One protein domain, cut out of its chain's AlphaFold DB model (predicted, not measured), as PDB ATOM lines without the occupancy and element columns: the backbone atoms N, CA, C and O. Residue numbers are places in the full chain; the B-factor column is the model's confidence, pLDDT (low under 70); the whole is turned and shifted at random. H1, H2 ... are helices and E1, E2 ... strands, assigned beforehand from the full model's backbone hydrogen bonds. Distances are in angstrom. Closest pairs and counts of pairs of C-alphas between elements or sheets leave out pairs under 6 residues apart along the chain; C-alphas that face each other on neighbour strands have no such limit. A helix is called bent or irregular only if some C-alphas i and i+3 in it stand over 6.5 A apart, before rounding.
ATOM      1  N   TYR A  26     481.815  30.128 631.035       86.88
ATOM      2  CA  TYR A  26     482.898  29.739 631.929       86.88
ATOM      3  C   TYR A  26     482.540  29.961 633.398       86.88
ATOM      4  O   TYR A  26     481.731  30.820 633.744       86.88
ATOM      5  N   ILE A  27     483.174  29.179 634.269       87.56
ATOM      6  CA  ILE A  27     483.170  29.369 635.719       87.56
ATOM      7  C   ILE A  27     484.607  29.607 636.161       87.56
ATOM      8  O   ILE A  27     485.515  28.876 635.768       87.56
ATOM      9  N   GLU A  28     484.790  30.625 636.992       89.50
ATOM     10  CA  GLU A  28     486.057  30.937 637.642       89.50
ATOM     11  C   GLU A  28     485.985  30.621 639.127       89.50
ATOM     12  O   GLU A  28     484.983  30.882 639.799       89.50
ATOM     13  N   TYR A  29     487.078  30.070 639.631       84.81
ATOM     14  CA  TYR A  29     487.303  29.812 641.035       84.81
ATOM     15  C   TYR A  29     488.636  30.430 641.430       84.81
ATOM     16  O   TYR A  29     489.672  30.157 640.823       84.81
ATOM     17  N   HIS A  30     488.606  31.292 642.438       83.69
ATOM     18  CA  HIS A  30     489.793  31.974 642.928       83.69
ATOM     19  C   HIS A  30     490.217  31.336 644.243       83.69
ATOM     20  O   HIS A  30     489.494  31.413 645.233       83.69
ATOM     21  N   THR A  31     491.409  30.756 644.248       76.31
ATOM     22  CA  THR A  31     492.122  30.366 645.468       76.31
ATOM     23  C   THR A  31     492.985  31.540 645.949       76.31
ATOM     24  O   THR A  31     492.924  32.654 645.401       76.31
ATOM     25  N   ASP A  32     493.809  31.307 646.967       75.75
ATOM     26  CA  ASP A  32     494.763  32.304 647.455       75.75
ATOM     27  C   ASP A  32     495.850  32.619 646.416       75.75
ATOM     28  O   ASP A  32     496.273  33.768 646.303       75.75
ATOM     29  N   SER A  33     496.253  31.635 645.605       72.88
ATOM     30  CA  SER A  33     497.388  31.766 644.669       72.88
ATOM     31  C   SER A  33     497.016  31.589 643.193       72.88
ATOM     32  O   SER A  33     497.730  32.062 642.311       72.88
ATOM     33  N   CYS A  34     495.885  30.949 642.907       79.56
ATOM     34  CA  CYS A  34     495.500  30.523 641.564       79.56
ATOM     35  C   CYS A  34     494.070  30.920 641.202       79.56
ATOM     36  O   CYS A  34     493.159  30.898 642.032       79.56
ATOM     37  N   LEU A  35     493.881  31.207 639.922       85.06
ATOM     38  CA  LEU A  35     492.607  31.217 639.230       85.06
ATOM     39  C   LEU A  35     492.446  29.874 638.511       85.06
ATOM     40  O   LEU A  35     493.227  29.545 637.619       85.06
ATOM     41  N   VAL A  36     491.415  29.115 638.871       85.50
ATOM     42  CA  VAL A  36     490.978  27.934 638.124       85.50
ATOM     43  C   VAL A  36     489.760  28.334 637.306       85.50
ATOM     44  O   VAL A  36     488.709  28.659 637.856       85.50
ATOM     45  N   ARG A  37     489.891  28.321 635.983       87.25
ATOM     46  CA  ARG A  37     488.789  28.555 635.055       87.25
ATOM     47  C   ARG A  37     488.416  27.254 634.366       87.25
ATOM     48  O   ARG A  37     489.266  26.569 633.796       87.25
ATOM     49  N   VAL A  38     487.127  26.955 634.364       87.12
ATOM     50  CA  VAL A  38     486.560  25.885 633.552       87.12
ATOM     51  C   VAL A  38     485.658  26.512 632.502       87.12
ATOM     52  O   VAL A  38     484.676  27.170 632.839       87.12
ATOM     53  N   GLU A  39     486.002  26.330 631.231       89.62
ATOM     54  CA  GLU A  39     485.208  26.814 630.099       89.62
ATOM     55  C   GLU A  39     484.485  25.633 629.454       89.62
ATOM     56  O   GLU A  39     485.100  24.596 629.199       89.62
ATOM     57  N   TYR A  40     483.204  25.784 629.135       86.00
ATOM     58  CA  TYR A  40     482.508  24.849 628.262       86.00
ATOM     59  C   TYR A  40     482.342  25.478 626.882       86.00
ATOM     60  O   TYR A  40     481.894  26.615 626.734       86.00
ATOM     61  N   LYS A  41     482.721  24.728 625.850       85.25
ATOM     62  CA  LYS A  41     482.447  25.077 624.458       85.25
ATOM     63  C   LYS A  41     481.592  23.976 623.857       85.25
ATOM     64  O   LYS A  41     482.107  22.901 623.557       85.25
ATOM     65  N   GLY A  42     480.299  24.246 623.726       74.38
ATOM     66  CA  GLY A  42     479.347  23.366 623.057       74.38
ATOM     67  C   GLY A  42     479.086  23.821 621.626       74.38
ATOM     68  O   GLY A  42     478.676  24.955 621.403       74.38
ATOM     69  N   GLU A  43     479.277  22.921 620.669       69.56
ATOM     70  CA  GLU A  43     478.766  23.029 619.304       69.56
ATOM     71  C   GLU A  43     477.613  22.035 619.085       69.56
ATOM     72  O   GLU A  43     477.244  21.258 619.970       69.56
ATOM     73  N   ALA A  44     476.996  22.062 617.897       66.19
ATOM     74  CA  ALA A  44     475.809  21.257 617.604       66.19
ATOM     75  C   ALA A  44     476.017  19.752 617.870       66.19
ATOM     76  O   ALA A  44     475.107  19.114 618.406       66.19
ATOM     77  N   GLN A  45     477.204  19.220 617.552       68.56
ATOM     78  CA  GLN A  45     477.522  17.783 617.583       68.56
ATOM     79  C   GLN A  45     478.558  17.375 618.638       68.56
ATOM     80  O   GLN A  45     478.718  16.186 618.897       68.56
ATOM     81  N   TYR A  46     479.268  18.324 619.246       78.62
ATOM     82  CA  TYR A  46     480.324  18.024 620.207       78.62
ATOM     83  C   TYR A  46     480.474  19.142 621.234       78.62
ATOM     84  O   TYR A  46     480.114  20.290 621.000       78.62
ATOM     85  N   GLY A  47     481.017  18.787 622.387       84.38
ATOM     86  CA  GLY A  47     481.246  19.656 623.522       84.38
ATOM     87  C   GLY A  47     482.618  19.379 624.111       84.38
ATOM     88  O   GLY A  47     483.035  18.221 624.234       84.38
ATOM     89  N   VAL A  48     483.310  20.456 624.462       87.06
ATOM     90  CA  VAL A  48     484.638  20.429 625.068       87.06
ATOM     91  C   VAL A  48     484.591  21.168 626.391       87.06
ATOM     92  O   VAL A  48     484.185  22.330 626.442       87.06
ATOM     93  N   LEU A  49     485.079  20.518 627.441       88.81
ATOM     94  CA  LEU A  49     485.375  21.179 628.704       88.81
ATOM     95  C   LEU A  49     486.859  21.540 628.746       88.81
ATOM     96  O   LEU A  49     487.707  20.665 628.607       88.81
ATOM     97  N   LYS A  50     487.194  22.813 628.929       89.56
ATOM     98  CA  LYS A  50     488.578  23.285 629.024       89.56
ATOM     99  C   LYS A  50     488.917  23.616 630.461       89.56
ATOM    100  O   LYS A  50     488.224  24.412 631.085       89.56
ATOM    101  N   LEU A  51     490.003  23.035 630.947       85.19
ATOM    102  CA  LEU A  51     490.520  23.225 632.291       85.19
ATOM    103  C   LEU A  51     491.740  24.132 632.216       85.19
ATOM    104  O   LEU A  51     492.784  23.745 631.686       85.19
ATOM    105  N   ILE A  52     491.606  25.341 632.739       83.75
ATOM    106  CA  ILE A  52     492.649  26.359 632.712       83.75
ATOM    107  C   ILE A  52     492.998  26.681 634.160       83.75
ATOM    108  O   ILE A  52     492.130  27.041 634.947       83.75
ATOM    109  N   SER A  53     494.272  26.546 634.512       78.19
ATOM    110  CA  SER A  53     494.802  27.056 635.773       78.19
ATOM    111  C   SER A  53     495.822  28.136 635.452       78.19
ATOM    112  O   SER A  53     496.721  27.915 634.635       78.19
ATOM    113  N   SER A  54     495.632  29.317 636.030       75.50
ATOM    114  CA  SER A  54     496.468  30.490 635.811       75.50
ATOM    115  C   SER A  54     496.649  31.286 637.096       75.50
ATOM    116  O   SER A  54     495.962  31.090 638.094       75.50
ATOM    117  N   TRP A  55     497.553  32.251 637.055       69.44
ATOM    118  CA  TRP A  55     497.738  33.232 638.116       69.44
ATOM    119  C   TRP A  55     496.504  34.071 638.361       69.44
ATOM    120  O   TRP A  55     495.879  34.544 637.413       69.44
ATOM    121  N   LYS A  56     496.212  34.326 639.637       62.69
ATOM    122  CA  LYS A  56     495.138  35.240 640.032       62.69
ATOM    123  C   LYS A  56     495.424  36.694 639.627       62.69
ATOM    124  O   LYS A  56     494.491  37.394 639.258       62.69
ATOM    125  N   ASN A  57     496.696  37.116 639.642       61.41
ATOM    126  CA  ASN A  57     497.089  38.530 639.520       61.41
ATOM    127  C   ASN A  57     498.030  38.849 638.341       61.41
ATOM    128  O   ASN A  57     498.567  39.946 638.282       61.41
ATOM    129  N   GLY A  58     498.265  37.920 637.410       54.47
ATOM    130  CA  GLY A  58     499.153  38.161 636.258       54.47
ATOM    131  C   GLY A  58     500.651  38.303 636.582       54.47
ATOM    132  O   GLY A  58     501.456  38.332 635.655       54.47
ATOM    133  N   ASP A  59     501.028  38.334 637.861       46.78
ATOM    134  CA  ASP A  59     502.420  38.303 638.310       46.78
ATOM    135  C   ASP A  59     503.066  36.932 638.066       46.78
ATOM    136  O   ASP A  59     502.444  35.878 638.223       46.78
ATOM    137  N   ILE A  60     504.344  36.955 637.684       45.97
ATOM    138  CA  ILE A  60     505.161  35.764 637.433       45.97
ATOM    139  C   ILE A  60     505.452  35.078 638.779       45.97
ATOM    140  O   ILE A  60     506.314  35.521 639.534       45.97
ATOM    141  N   GLY A  61     504.753  33.983 639.080       55.38
ATOM    142  CA  GLY A  61     505.055  33.081 640.202       55.38
ATOM    143  C   GLY A  61     504.952  31.604 639.794       55.38
ATOM    144  O   GLY A  61     504.831  31.307 638.602       55.38
ATOM    145  N   TRP A  62     504.873  30.668 640.764       60.91
ATOM    146  CA  TRP A  62     504.451  29.257 640.541       60.91
ATOM    147  C   TRP A  62     503.051  28.847 641.109       60.91
ATOM    148  O   TRP A  62     502.828  28.948 642.311       60.91
ATOM    149  N   CYS A  63     502.078  28.481 640.247       71.50
ATOM    150  CA  CYS A  63     500.651  28.410 640.593       71.50
ATOM    151  C   CYS A  63     500.335  26.945 640.763       71.50
ATOM    152  O   CYS A  63     500.468  26.144 639.837       71.50
ATOM    153  N   GLU A  64     499.969  26.604 641.986       75.00
ATOM    154  CA  GLU A  64     499.760  25.241 642.389       75.00
ATOM    155  C   GLU A  64     498.299  25.048 642.762       75.00
ATOM    156  O   GLU A  64     497.827  25.535 643.784       75.00
ATOM    157  N   THR A  65     497.564  24.340 641.906       79.81
ATOM    158  CA  THR A  65     496.188  23.945 642.218       79.81
ATOM    159  C   THR A  65     496.203  22.631 643.001       79.81
ATOM    160  O   THR A  65     496.874  21.669 642.596       79.81
ATOM    161  N   THR A  66     495.481  22.577 644.122       83.44
ATOM    162  CA  THR A  66     495.272  21.342 644.899       83.44
ATOM    163  C   THR A  66     494.275  20.419 644.193       83.44
ATOM    164  O   THR A  66     493.561  20.843 643.279       83.44
ATOM    165  N   LYS A  67     494.214  19.139 644.587       86.75
ATOM    166  CA  LYS A  67     493.212  18.212 644.027       86.75
ATOM    167  C   LYS A  67     491.802  18.690 644.353       86.75
ATOM    168  O   LYS A  67     490.918  18.628 643.504       86.75
ATOM    169  N   GLU A  68     491.628  19.172 645.574       86.62
ATOM    170  CA  GLU A  68     490.365  19.580 646.163       86.62
ATOM    171  C   GLU A  68     489.812  20.820 645.452       86.62
ATOM    172  O   GLU A  68     488.689  20.780 644.946       86.62
ATOM    173  N   ASP A  69     490.618  21.880 645.313       84.25
ATOM    174  CA  ASP A  69     490.213  23.111 644.610       84.25
ATOM    175  C   ASP A  69     489.825  22.820 643.163       84.25
ATOM    176  O   ASP A  69     488.837  23.340 642.628       84.25
ATOM    177  N   PHE A  70     490.600  21.946 642.523       86.12
ATOM    178  CA  PHE A  70     490.338  21.527 641.163       86.12
ATOM    179  C   PHE A  70     489.019  20.745 641.051       86.12
ATOM    180  O   PHE A  70     488.202  21.051 640.181       86.12
ATOM    181  N   GLN A  71     488.774  19.772 641.935       89.94
ATOM    182  CA  GLN A  71     487.532  18.993 641.949       89.94
ATOM    183  C   GLN A  71     486.306  19.867 642.209       89.94
ATOM    184  O   GLN A  71     485.303  19.709 641.518       89.94
ATOM    185  N   ILE A  72     486.387  20.814 643.146       89.12
ATOM    186  CA  ILE A  72     485.304  21.766 643.442       89.12
ATOM    187  C   ILE A  72     484.992  22.629 642.213       89.12
ATOM    188  O   ILE A  72     483.821  22.818 641.859       89.12
ATOM    189  N   SER A  73     486.035  23.124 641.542       87.56
ATOM    190  CA  SER A  73     485.905  23.940 640.329       87.56
ATOM    191  C   SER A  73     485.257  23.145 639.194       87.56
ATOM    192  O   SER A  73     484.312  23.616 638.556       87.56
ATOM    193  N   LEU A  74     485.722  21.912 638.979       89.69
ATOM    194  CA  LEU A  74     485.197  21.006 637.963       89.69
ATOM    195  C   LEU A  74     483.747  20.600 638.252       89.69
ATOM    196  O   LEU A  74     482.919  20.663 637.350       89.69
ATOM    197  N   ASP A  75     483.405  20.248 639.492       92.44
ATOM    198  CA  ASP A  75     482.041  19.872 639.900       92.44
ATOM    199  C   ASP A  75     481.055  21.020 639.661       92.44
ATOM    200  O   ASP A  75     479.993  20.851 639.052       92.44
ATOM    201  N   SER A  76     481.461  22.228 640.056       89.31
ATOM    202  CA  SER A  76     480.681  23.449 639.851       89.31
ATOM    203  C   SER A  76     480.435  23.724 638.368       89.31
ATOM    204  O   SER A  76     479.316  24.071 637.979       89.31
ATOM    205  N   ALA A  77     481.461  23.546 637.534       87.62
ATOM    206  CA  ALA A  77     481.359  23.726 636.093       87.62
ATOM    207  C   ALA A  77     480.507  22.639 635.430       87.62
ATOM    208  O   ALA A  77     479.654  22.959 634.605       87.62
ATOM    209  N   MET A  78     480.652  21.377 635.835       88.56
ATOM    210  CA  MET A  78     479.812  20.285 635.341       88.56
ATOM    211  C   MET A  78     478.336  20.562 635.634       88.56
ATOM    212  O   MET A  78     477.497  20.472 634.739       88.56
ATOM    213  N   LYS A  79     478.013  20.994 636.857       89.25
ATOM    214  CA  LYS A  79     476.639  21.316 637.261       89.25
ATOM    215  C   LYS A  79     476.042  22.509 636.508       89.25
ATOM    216  O   LYS A  79     474.855  22.479 636.196       89.25
ATOM    217  N   LYS A  80     476.824  23.569 636.281       85.06
ATOM    218  CA  LYS A  80     476.327  24.845 635.732       85.06
ATOM    219  C   LYS A  80     476.424  24.947 634.214       85.06
ATOM    220  O   LYS A  80     475.540  25.533 633.608       85.06
ATOM    221  N   LEU A  81     477.490  24.415 633.627       82.31
ATOM    222  CA  LEU A  81     477.826  24.608 632.213       82.31
ATOM    223  C   LEU A  81     477.585  23.358 631.371       82.31
ATOM    224  O   LEU A  81     477.332  23.461 630.178       82.31
ATOM    225  N   VAL A  82     477.702  22.170 631.964       78.00
ATOM    226  CA  VAL A  82     477.656  20.917 631.200       78.00
ATOM    227  C   VAL A  82     476.276  20.290 631.300       78.00
ATOM    228  O   VAL A  82     475.607  20.151 630.281       78.00
ATOM    229  N   VAL A  83     475.797  19.958 632.500       78.62
ATOM    230  CA  VAL A  83     474.507  19.270 632.704       78.62
ATOM    231  C   VAL A  83     473.330  19.969 632.004       78.62
ATOM    232  O   VAL A  83     472.599  19.278 631.299       78.62
ATOM    233  N   PRO A  84     473.152  21.304 632.087       75.81
ATOM    234  CA  PRO A  84     472.032  21.969 631.415       75.81
ATOM    235  C   PRO A  84     472.118  21.931 629.881       75.81
ATOM    236  O   PRO A  84     471.116  22.124 629.203       75.81
ATOM    237  N   HIS A  85     473.312  21.690 629.333       68.19
ATOM    238  CA  HIS A  85     473.606  21.787 627.905       68.19
ATOM    239  C   HIS A  85     473.884  20.428 627.242       68.19
ATOM    240  O   HIS A  85     474.136  20.375 626.033       68.19
ATOM    241  N   THR A  86     473.883  19.322 627.997       61.19
ATOM    242  CA  THR A  86     474.370  18.023 627.512       61.19
ATOM    243  C   THR A  86     473.338  16.910 627.634       61.19
ATOM    244  O   THR A  86     473.289  16.186 628.619       61.19
ATOM    245  N   GLU A  87     472.588  16.683 626.554       62.66
ATOM    246  CA  GLU A  87     471.896  15.401 626.370       62.66
ATOM    247  C   GLU A  87     472.854  14.269 625.970       62.66
ATOM    248  O   GLU A  87     472.509  13.132 626.232       62.66
ATOM    249  N   ASN A  88     474.027  14.552 625.367       62.66
ATOM    250  CA  ASN A  88     475.131  13.593 625.104       62.66
ATOM    251  C   ASN A  88     476.367  14.246 624.433       62.66
ATOM    252  O   ASN A  88     477.112  13.602 623.702       62.66
ATOM    253  N   LYS A  89     476.600  15.550 624.626       79.31
ATOM    254  CA  LYS A  89     477.528  16.290 623.749       79.31
ATOM    255  C   LYS A  89     478.965  16.374 624.244       79.31
ATOM    256  O   LYS A  89     479.837  16.663 623.438       79.31
ATOM    257  N   LEU A  90     479.253  16.144 625.524       86.81
ATOM    258  CA  LEU A  90     480.631  16.222 626.009       86.81
ATOM    259  C   LEU A  90     481.463  15.080 625.403       86.81
ATOM    260  O   LEU A  90     481.173  13.915 625.620       86.81
ATOM    261  N   THR A  91     482.500  15.409 624.642       88.06
ATOM    262  CA  THR A  91     483.345  14.408 623.954       88.06
ATOM    263  C   THR A  91     484.774  14.410 624.464       88.06
ATOM    264  O   THR A  91     485.489  13.411 624.363       88.06
ATOM    265  N   SER A  92     485.216  15.540 625.015       89.38
ATOM    266  CA  SER A  92     486.562  15.665 625.542       89.38
ATOM    267  C   SER A  92     486.676  16.695 626.655       89.38
ATOM    268  O   SER A  92     485.935  17.680 626.730       89.38
ATOM    269  N   VAL A  93     487.661  16.457 627.510       89.75
ATOM    270  CA  VAL A  93     488.141  17.390 628.517       89.75
ATOM    271  C   VAL A  93     489.573  17.759 628.158       89.75
ATOM    272  O   VAL A  93     490.461  16.912 628.148       89.75
ATOM    273  N   GLN A  94     489.799  19.028 627.851       90.00
ATOM    274  CA  GLN A  94     491.127  19.584 627.662       90.00
ATOM    275  C   GLN A  94     491.732  19.899 629.026       90.00
ATOM    276  O   GLN A  94     491.239  20.759 629.754       90.00
ATOM    277  N   ILE A  95     492.817  19.213 629.339       83.25
ATOM    278  CA  ILE A  95     493.654  19.429 630.507       83.25
ATOM    279  C   ILE A  95     494.797  20.330 630.040       83.25
ATOM    280  O   ILE A  95     495.525  19.976 629.110       83.25
ATOM    281  N   GLY A  96     494.903  21.522 630.632       76.06
ATOM    282  CA  GLY A  96     495.978  22.469 630.336       76.06
ATOM    283  C   GLY A  96     497.361  21.935 630.728       76.06
ATOM    284  O   GLY A  96     497.590  20.731 630.764       76.06
ATOM    285  N   GLN A  97     498.291  22.837 631.039       79.38
ATOM    286  CA  GLN A  97     499.629  22.457 631.502       79.38
ATOM    287  C   GLN A  97     499.547  21.567 632.747       79.38
ATOM    288  O   GLN A  97     499.080  21.997 633.805       79.38
ATOM    289  N   LEU A  98     499.997  20.321 632.606       78.88
ATOM    290  CA  LEU A  98     500.025  19.325 633.673       78.88
ATOM    291  C   LEU A  98     500.817  19.802 634.899       78.88
ATOM    292  O   LEU A  98     500.476  19.451 636.030       78.88
ATOM    293  N   SER A  99     501.852  20.610 634.682       77.88
ATOM    294  CA  SER A  99     502.719  21.157 635.731       77.88
ATOM    295  C   SER A  99     501.998  22.086 636.728       77.88
ATOM    296  O   SER A  99     502.443  22.197 637.876       77.88
ATOM    297  N   ASN A 100     500.854  22.669 636.342       79.19
ATOM    298  CA  ASN A 100     500.027  23.541 637.197       79.19
ATOM    299  C   ASN A 100     499.222  22.759 638.254       79.19
ATOM    300  O   ASN A 100     498.659  23.337 639.190       79.19
ATOM    301  N   TYR A 101     499.162  21.432 638.126       80.44
ATOM    302  CA  TYR A 101     498.444  20.557 639.042       80.44
ATOM    303  C   TYR A 101     499.436  19.869 639.984       80.44
ATOM    304  O   TYR A 101     500.185  18.969 639.589       80.44
ATOM    305  N   SER A 102     499.417  20.273 641.257       79.69
ATOM    306  CA  SER A 102     500.337  19.795 642.307       79.69
ATOM    307  C   SER A 102     500.514  18.280 642.320       79.69
ATOM    308  O   SER A 102     501.629  17.759 642.335       79.69
ATOM    309  N   TRP A 103     499.398  17.556 642.285       83.06
ATOM    310  CA  TRP A 103     499.379  16.107 642.386       83.06
ATOM    311  C   TRP A 103     499.943  15.422 641.151       83.06
ATOM    312  O   TRP A 103     500.582  14.379 641.284       83.06
ATOM    313  N   VAL A 104     499.728  16.003 639.968       81.38
ATOM    314  CA  VAL A 104     500.282  15.486 638.718       81.38
ATOM    315  C   VAL A 104     501.790  15.619 638.780       81.38
ATOM    316  O   VAL A 104     502.506  14.628 638.663       81.38
ATOM    317  N   ARG A 105     502.272  16.820 639.092       77.81
ATOM    318  CA  ARG A 105     503.695  17.115 639.228       77.81
ATOM    319  C   ARG A 105     504.381  16.261 640.292       77.81
ATOM    320  O   ARG A 105     505.455  15.721 640.040       77.81
ATOM    321  N   ASN A 106     503.774  16.103 641.467       78.50
ATOM    322  CA  ASN A 106     504.323  15.264 642.535       78.50
ATOM    323  C   ASN A 106     504.384  13.791 642.116       78.50
ATOM    324  O   ASN A 106     505.334  13.097 642.464       78.50
ATOM    325  N   ARG A 107     503.416  13.313 641.325       77.69
ATOM    326  CA  ARG A 107     503.472  11.963 640.756       77.69
ATOM    327  C   ARG A 107     504.594  11.847 639.722       77.69
ATOM    328  O   ARG A 107     505.377  10.908 639.805       77.69
ATOM    329  N   LEU A 108     504.705  12.816 638.808       72.69
ATOM    330  CA  LEU A 108     505.741  12.852 637.766       72.69
ATOM    331  C   LEU A 108     507.154  12.839 638.373       72.69
ATOM    332  O   LEU A 108     508.002  12.076 637.925       72.69
ATOM    333  N   LYS A 109     507.389  13.598 639.453       68.81
ATOM    334  CA  LYS A 109     508.669  13.598 640.191       68.81
ATOM    335  C   LYS A 109     509.033  12.242 640.802       68.81
ATOM    336  O   LYS A 109     510.211  11.929 640.900       68.81
ATOM    337  N   ASN A 110     508.033  11.469 641.216       68.75
ATOM    338  CA  ASN A 110     508.206  10.173 641.878       68.75
ATOM    339  C   ASN A 110     508.129   8.992 640.897       68.75
ATOM    340  O   ASN A 110     507.981   7.848 641.322       68.75
ATOM    341  N   THR A 111     508.153   9.259 639.590       66.31
ATOM    342  CA  THR A 111     508.160   8.209 638.573       66.31
ATOM    343  C   THR A 111     509.592   7.751 638.370       66.31
ATOM    344  O   THR A 111     510.418   8.527 637.893       66.31
ATOM    345  N   ASP A 112     509.890   6.505 638.742       57.56
ATOM    346  CA  ASP A 112     511.201   5.916 638.490       57.56
ATOM    347  C   ASP A 112     511.527   5.975 636.991       57.56
ATOM    348  O   ASP A 112     510.718   5.633 636.127       57.56
ATOM    349  N   SER A 113     512.753   6.400 636.689       49.12
ATOM    350  CA  SER A 113     513.347   6.560 635.354       49.12
ATOM    351  C   SER A 113     513.479   5.258 634.545       49.12
ATOM    352  O   SER A 113     514.113   5.241 633.492       49.12
ATOM    353  N   HIS A 130     498.724   5.561 636.275       59.75
ATOM    354  CA  HIS A 130     499.096   6.096 637.583       59.75
ATOM    355  C   HIS A 130     497.987   6.840 638.313       59.75
ATOM    356  O   HIS A 130     498.296   7.485 639.324       59.75
ATOM    357  N   ARG A 131     496.730   6.738 637.851       69.69
ATOM    358  CA  ARG A 131     495.582   7.375 638.519       69.69
ATOM    359  C   ARG A 131     495.743   8.899 638.660       69.69
ATOM    360  O   ARG A 131     495.264   9.547 639.587       69.69
ATOM    361  N   VAL A 132     496.487   9.493 637.726       72.56
ATOM    362  CA  VAL A 132     496.829  10.926 637.718       72.56
ATOM    363  C   VAL A 132     495.591  11.770 637.425       72.56
ATOM    364  O   VAL A 132     495.432  12.871 637.956       72.56
ATOM    365  N   LEU A 133     494.702  11.215 636.604       78.12
ATOM    366  CA  LEU A 133     493.432  11.807 636.213       78.12
ATOM    367  C   LEU A 133     492.282  11.443 637.160       78.12
ATOM    368  O   LEU A 133     491.146  11.805 636.864       78.12
ATOM    369  N   ASP A 134     492.536  10.768 638.286       85.19
ATOM    370  CA  ASP A 134     491.487  10.375 639.239       85.19
ATOM    371  C   ASP A 134     490.608  11.548 639.684       85.19
ATOM    372  O   ASP A 134     489.389  11.395 639.641       85.19
ATOM    373  N   PRO A 135     491.151  12.737 640.031       87.12
ATOM    374  CA  PRO A 135     490.305  13.858 640.435       87.12
ATOM    375  C   PRO A 135     489.348  14.321 639.328       87.12
ATOM    376  O   PRO A 135     488.235  14.752 639.610       87.12
ATOM    377  N   ILE A 136     489.769  14.215 638.065       88.25
ATOM    378  CA  ILE A 136     488.934  14.539 636.903       88.25
ATOM    379  C   ILE A 136     487.888  13.438 636.703       88.25
ATOM    380  O   ILE A 136     486.697  13.724 636.586       88.25
ATOM    381  N   SER A 137     488.332  12.181 636.711       88.69
ATOM    382  CA  SER A 137     487.499  11.003 636.454       88.69
ATOM    383  C   SER A 137     486.388  10.868 637.494       88.69
ATOM    384  O   SER A 137     485.233  10.700 637.118       88.69
ATOM    385  N   SER A 138     486.688  11.081 638.780       90.44
ATOM    386  CA  SER A 138     485.697  11.007 639.861       90.44
ATOM    387  C   SER A 138     484.551  12.005 639.686       90.44
ATOM    388  O   SER A 138     483.398  11.704 639.991       90.44
ATOM    389  N   VAL A 139     484.856  13.218 639.204       92.12
ATOM    390  CA  VAL A 139     483.824  14.233 638.970       92.12
ATOM    391  C   VAL A 139     483.034  13.898 637.710       92.12
ATOM    392  O   VAL A 139     481.811  13.967 637.730       92.12
ATOM    393  N   LEU A 140     483.696  13.486 636.627       90.50
ATOM    394  CA  LEU A 140     483.012  13.059 635.402       90.50
ATOM    395  C   LEU A 140     482.017  11.920 635.670       90.50
ATOM    396  O   LEU A 140     480.857  12.013 635.258       90.50
ATOM    397  N   GLU A 141     482.433  10.906 636.430       91.62
ATOM    398  CA  GLU A 141     481.621   9.732 636.774       91.62
ATOM    399  C   GLU A 141     480.374  10.107 637.567       91.62
ATOM    400  O   GLU A 141     479.277   9.652 637.235       91.62
ATOM    401  N   LYS A 142     480.504  11.018 638.544       91.94
ATOM    402  CA  LYS A 142     479.368  11.571 639.303       91.94
ATOM    403  C   LYS A 142     478.282  12.143 638.389       91.94
ATOM    404  O   LYS A 142     477.101  12.080 638.721       91.94
ATOM    405  N   TYR A 143     478.674  12.697 637.243       90.38
ATOM    406  CA  TYR A 143     477.748  13.262 636.268       90.38
ATOM    407  C   TYR A 143     477.375  12.304 635.146       90.38
ATOM    408  O   TYR A 143     476.642  12.736 634.263       90.38
ATOM    409  N   GLY A 144     477.804  11.039 635.166       90.00
ATOM    410  CA  GLY A 144     477.465  10.031 634.159       90.00
ATOM    411  C   GLY A 144     478.428   9.979 632.966       90.00
ATOM    412  O   GLY A 144     478.009   9.601 631.873       90.00
ATOM    413  N   TRP A 145     479.677  10.408 633.133       89.69
ATOM    414  CA  TRP A 145     480.712  10.398 632.094       89.69
ATOM    415  C   TRP A 145     481.928   9.593 632.545       89.69
ATOM    416  O   TRP A 145     482.274   9.613 633.718       89.69
ATOM    417  N   ILE A 146     482.620   8.937 631.622       88.75
ATOM    418  CA  ILE A 146     483.868   8.214 631.906       88.75
ATOM    419  C   ILE A 146     484.967   8.625 630.941       88.75
ATOM    420  O   ILE A 146     484.711   8.914 629.773       88.75
ATOM    421  N   GLY A 147     486.201   8.650 631.440       85.12
ATOM    422  CA  GLY A 147     487.391   8.844 630.620       85.12
ATOM    423  C   GLY A 147     487.755   7.567 629.865       85.12
ATOM    424  O   GLY A 147     487.948   6.523 630.476       85.12
ATOM    425  N   GLN A 148     487.890   7.664 628.546       83.12
ATOM    426  CA  GLN A 148     488.217   6.542 627.658       83.12
ATOM    427  C   GLN A 148     489.700   6.489 627.301       83.12
ATOM    428  O   GLN A 148     490.338   5.439 627.279       83.12
ATOM    429  N   ALA A 149     490.265   7.648 626.980       81.00
ATOM    430  CA  ALA A 149     491.639   7.745 626.521       81.00
ATOM    431  C   ALA A 149     492.218   9.117 626.840       81.00
ATOM    432  O   ALA A 149     491.516  10.116 626.748       81.00
ATOM    433  N   ALA A 150     493.511   9.166 627.152       84.00
ATOM    434  CA  ALA A 150     494.261  10.408 627.261       84.00
ATOM    435  C   ALA A 150     495.193  10.553 626.050       84.00
ATOM    436  O   ALA A 150     495.917   9.618 625.705       84.00
ATOM    437  N   GLN A 151     495.208  11.719 625.415       84.31
ATOM    438  CA  GLN A 151     496.115  12.057 624.320       84.31
ATOM    439  C   GLN A 151     496.742  13.424 624.565       84.31
ATOM    440  O   GLN A 151     496.026  14.404 624.730       84.31
ATOM    441  N   CYS A 152     498.071  13.510 624.552       80.81
ATOM    442  CA  CYS A 152     498.766  14.788 624.684       80.81
ATOM    443  C   CYS A 152     499.210  15.324 623.320       80.81
ATOM    444  O   CYS A 152     499.878  14.625 622.563       80.81
ATOM    445  N   GLU A 153     498.831  16.565 623.006       80.44
ATOM    446  CA  GLU A 153     499.270  17.265 621.786       80.44
ATOM    447  C   GLU A 153     500.722  17.716 621.901       80.44
ATOM    448  O   GLU A 153     501.484  17.685 620.935       80.44
ATOM    449  N   LYS A 154     501.093  18.165 623.101       81.25
ATOM    450  CA  LYS A 154     502.435  18.618 623.448       81.25
ATOM    451  C   LYS A 154     502.825  17.960 624.757       81.25
ATOM    452  O   LYS A 154     501.997  17.842 625.655       81.25
ATOM    453  N   ALA A 155     504.071  17.528 624.846       79.62
ATOM    454  CA  ALA A 155     504.631  16.927 626.042       79.62
ATOM    455  C   ALA A 155     506.081  17.378 626.168       79.62
ATOM    456  O   ALA A 155     506.817  17.382 625.178       79.62
ATOM    457  N   GLU A 156     506.460  17.768 627.373       81.06
ATOM    458  CA  GLU A 156     507.821  18.129 627.727       81.06
ATOM    459  C   GLU A 156     508.403  17.027 628.605       81.06
ATOM    460  O   GLU A 156     507.728  16.499 629.492       81.06
ATOM    461  N   TYR A 157     509.656  16.673 628.341       78.56
ATOM    462  CA  TYR A 157     510.370  15.616 629.040       78.56
ATOM    463  C   TYR A 157     511.691  16.166 629.569       78.56
ATOM    464  O   TYR A 157     512.317  17.005 628.921       78.56
ATOM    465  N   ASN A 158     512.134  15.684 630.728       74.19
ATOM    466  CA  ASN A 158     513.477  15.990 631.215       74.19
ATOM    467  C   ASN A 158     514.552  15.201 630.440       74.19
ATOM    468  O   ASN A 158     514.248  14.319 629.636       74.19
ATOM    469  N   ASN A 159     515.827  15.476 630.732       76.88
ATOM    470  CA  ASN A 159     516.975  14.812 630.094       76.88
ATOM    471  C   ASN A 159     517.008  13.283 630.292       76.88
ATOM    472  O   ASN A 159     517.712  12.591 629.564       76.88
ATOM    473  N   SER A 160     516.247  12.759 631.257       71.62
ATOM    474  CA  SER A 160     516.103  11.325 631.530       71.62
ATOM    475  C   SER A 160     514.884  10.702 630.835       71.62
ATOM    476  O   SER A 160     514.582   9.538 631.080       71.62
ATOM    477  N   GLY A 161     514.157  11.456 630.000       70.62
ATOM    478  CA  GLY A 161     512.963  10.983 629.291       70.62
ATOM    479  C   GLY A 161     511.690  10.928 630.142       70.62
ATOM    480  O   GLY A 161     510.689  10.367 629.697       70.62
ATOM    481  N   ILE A 162     511.690  11.511 631.345       72.56
ATOM    482  CA  ILE A 162     510.519  11.537 632.234       72.56
ATOM    483  C   ILE A 162     509.627  12.722 631.848       72.56
ATOM    484  O   ILE A 162     510.150  13.833 631.720       72.56
ATOM    485  N   PRO A 163     508.303  12.535 631.681       74.19
ATOM    486  CA  PRO A 163     507.393  13.642 631.409       74.19
ATOM    487  C   PRO A 163     507.405  14.651 632.567       74.19
ATOM    488  O   PRO A 163     507.290  14.271 633.730       74.19
ATOM    489  N   ILE A 164     507.542  15.937 632.253       77.25
ATOM    490  CA  ILE A 164     507.527  17.035 633.236       77.25
ATOM    491  C   ILE A 164     506.369  18.007 633.022       77.25
ATOM    492  O   ILE A 164     505.904  18.614 633.986       77.25
ATOM    493  N   ASP A 165     505.866  18.107 631.793       81.12
ATOM    494  CA  ASP A 165     504.664  18.867 631.474       81.12
ATOM    495  C   ASP A 165     503.977  18.293 630.229       81.12
ATOM    496  O   ASP A 165     504.544  17.497 629.473       81.12
ATOM    497  N   GLY A 166     502.738  18.693 629.999       80.12
ATOM    498  CA  GLY A 166     501.997  18.318 628.814       80.12
ATOM    499  C   GLY A 166     500.722  19.118 628.657       80.12
ATOM    500  O   GLY A 166     500.175  19.650 629.615       80.12
ATOM    501  N   PHE A 167     500.256  19.180 627.420       84.62
ATOM    502  CA  PHE A 167     498.943  19.682 627.066       84.62
ATOM    503  C   PHE A 167     498.127  18.516 626.538       84.62
ATOM    504  O   PHE A 167     498.456  17.952 625.485       84.62
ATOM    505  N   CYS A 168     497.113  18.118 627.297       84.44
ATOM    506  CA  CYS A 168     496.491  16.816 627.140       84.44
ATOM    507  C   CYS A 168     494.979  16.900 627.022       84.44
ATOM    508  O   CYS A 168     494.323  17.807 627.517       84.44
ATOM    509  N   TRP A 169     494.417  15.904 626.364       88.38
ATOM    510  CA  TRP A 169     492.997  15.736 626.160       88.38
ATOM    511  C   TRP A 169     492.585  14.399 626.731       88.38
ATOM    512  O   TRP A 169     493.205  13.380 626.443       88.38
ATOM    513  N   LEU A 170     491.519  14.402 627.513       88.81
ATOM    514  CA  LEU A 170     490.826  13.205 627.938       88.81
ATOM    515  C   LEU A 170     489.595  13.048 627.050       88.81
ATOM    516  O   LEU A 170     488.676  13.860 627.125       88.81
ATOM    517  N   LYS A 171     489.570  12.021 626.203       89.62
ATOM    518  CA  LYS A 171     488.346  11.589 625.525       89.62
ATOM    519  C   LYS A 171     487.388  11.056 626.583       89.62
ATOM    520  O   LYS A 171     487.799  10.234 627.404       89.62
ATOM    521  N   VAL A 172     486.137  11.496 626.541       90.19
ATOM    522  CA  VAL A 172     485.097  11.051 627.472       90.19
ATOM    523  C   VAL A 172     483.875  10.540 626.727       90.19
ATOM    524  O   VAL A 172     483.632  10.923 625.584       90.19
ATOM    525  N   GLU A 173     483.105   9.683 627.384       88.56
ATOM    526  CA  GLU A 173     481.836   9.167 626.871       88.56
ATOM    527  C   GLU A 173     480.798   9.020 627.981       88.56
ATOM    528  O   GLU A 173     481.128   9.051 629.170       88.56
ATOM    529  N   ARG A 174     479.533   8.876 627.586       88.31
ATOM    530  CA  ARG A 174     478.413   8.733 628.508       88.31
ATOM    531  C   ARG A 174     478.367   7.312 629.075       88.31
ATOM    532  O   ARG A 174     478.343   6.339 628.322       88.31
ATOM    533  N   LEU A 175     478.262   7.191 630.396       84.00
ATOM    534  CA  LEU A 175     477.988   5.916 631.059       84.00
ATOM    535  C   LEU A 175     476.671   5.316 630.539       84.00
ATOM    536  O   LEU A 175     475.633   5.974 630.584       84.00
TER     537      LEU A 175
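What this domain is: This is residues 26 to 113 and 130 to 175 of the 178 residues of an uncharacterized protein of Pseudoteredinibacter isoporae (UniProt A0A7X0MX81). Picture one twisted sheet of six strands, a wall with helices H1 and H3 side by side over one face and the opposite face bare of named helices. H1 covers the part of the sheet made by E1, E2 and E3, H3 is over E6 in the other part, the short H2 only grazes the sheet beside E6, and the long E5 and E6 form a bent hairpin along one border. You have 134 printed residues with three named helices and six named strands, in the order E1 E2 E3 H1 E4 H2 H3 E5 E6. The sheet runs E1 E2 E3 E4 E6 E5 and is mixed, and the class is mixed, helices and strands. The whole is compact, with a radius of gyration of the C-alphas of 14.8 A and spans of 45 by 32 by 22 A.

How they stand to each other: Start at E1, residues 26 to 30, an edge strand, and compare it with E2, residues 34 to 42: they are antiparallel, with N 29 and O 36 2.8 A apart. E3, residues 47 to 55, is antiparallel to E2, with N 37 and O 52 at 2.8 A. E1, E2 and E3 make a meander, each strand the antiparallel neighbour of the one before. Next comes H1, residues 67 to 85, on the sheet at a height of 8.1 A. It lies over E2 and E3 and only just over E1, which has 3 of its C-alphas, and runs along the strands, at 24 degrees to E2 on the local plane; its closest C-alpha pair with E2 is Tyr 40 and Leu 81, 6.1 A. E4, residues 90 to 97, is parallel to E3, with N 94 and O 49 at 2.8 A. E3, H1 and E4 make a strand-helix-strand unit, two parallel neighbour strands with a helix between, and its crossover is right-handed. H2, residues 102 to 109, only grazes the sheet with its residues 104 to 109; it is close to H1 but not clearly touching, with the closest C-alphas, of Lys 67 and Trp 103, 6.7 A apart. Past the cut, H3, residues 134 to 142, touches H1, the closest C-alphas being those of Asp 75 and Val 139, 6.0 A apart. The two run the same way at a shallow tilt of 33 degrees, only just short of steep. H3 is on the same face as H1, two layers with the sheet, at a height of 8.3 A, only just over E6, residues 163 to 174, with 3 C-alphas. E6 is antiparallel to E4, with N 93 and O 170 at 2.8 A, and forms a hairpin with the edge strand E5, residues 145 to 157, where N 169 and O 151 are 2.7 A apart. Every O i to N i+4 pair is within hydrogen-bond range in H2, against 12 of 15 in H1 and 4 of 5 in H3.

Where its parts are: Find C-alpha 26 at (482.898, 29.739, 631.929), where E1 begins; it runs 13.2 A to residue 30. E2 measures 25.6 A, E3 25.9 A and E4 20.7 A from first to last C-alpha. Find C-alpha 67 at (493.212, 18.212, 644.027); from there H1 runs 25.6 A, with a kink of 34 degrees near residue 78, and is only just irregular, C-alphas 80 and 83 being 6.6 A apart. H2 measures 10.6 A and H3 12.2 A. E5 spans 30.3 A and bends by 70 degrees at residue 154; E6 spans 29.5 A, bends by 64 degrees at residue 166, and ends at C-alpha 174, (478.413, 8.733, 628.508).

The domain as a whole: Look at Pro 84 and Asn 159 for the two C-alphas farthest apart, 45.5 A. Residues 114 to 129 are not printed, and C-alphas 113 and 130 are 14.4 A apart across this cut, in the link from H2 to H3. Of the links printed whole, E3 to H1, with 11 residues, is long. The mean pLDDT of the printed part is 79.8, and 22 residues are under 70: 43 to 45, 55 to 62, 85 to 88, 109 to 113, and 130 to 131.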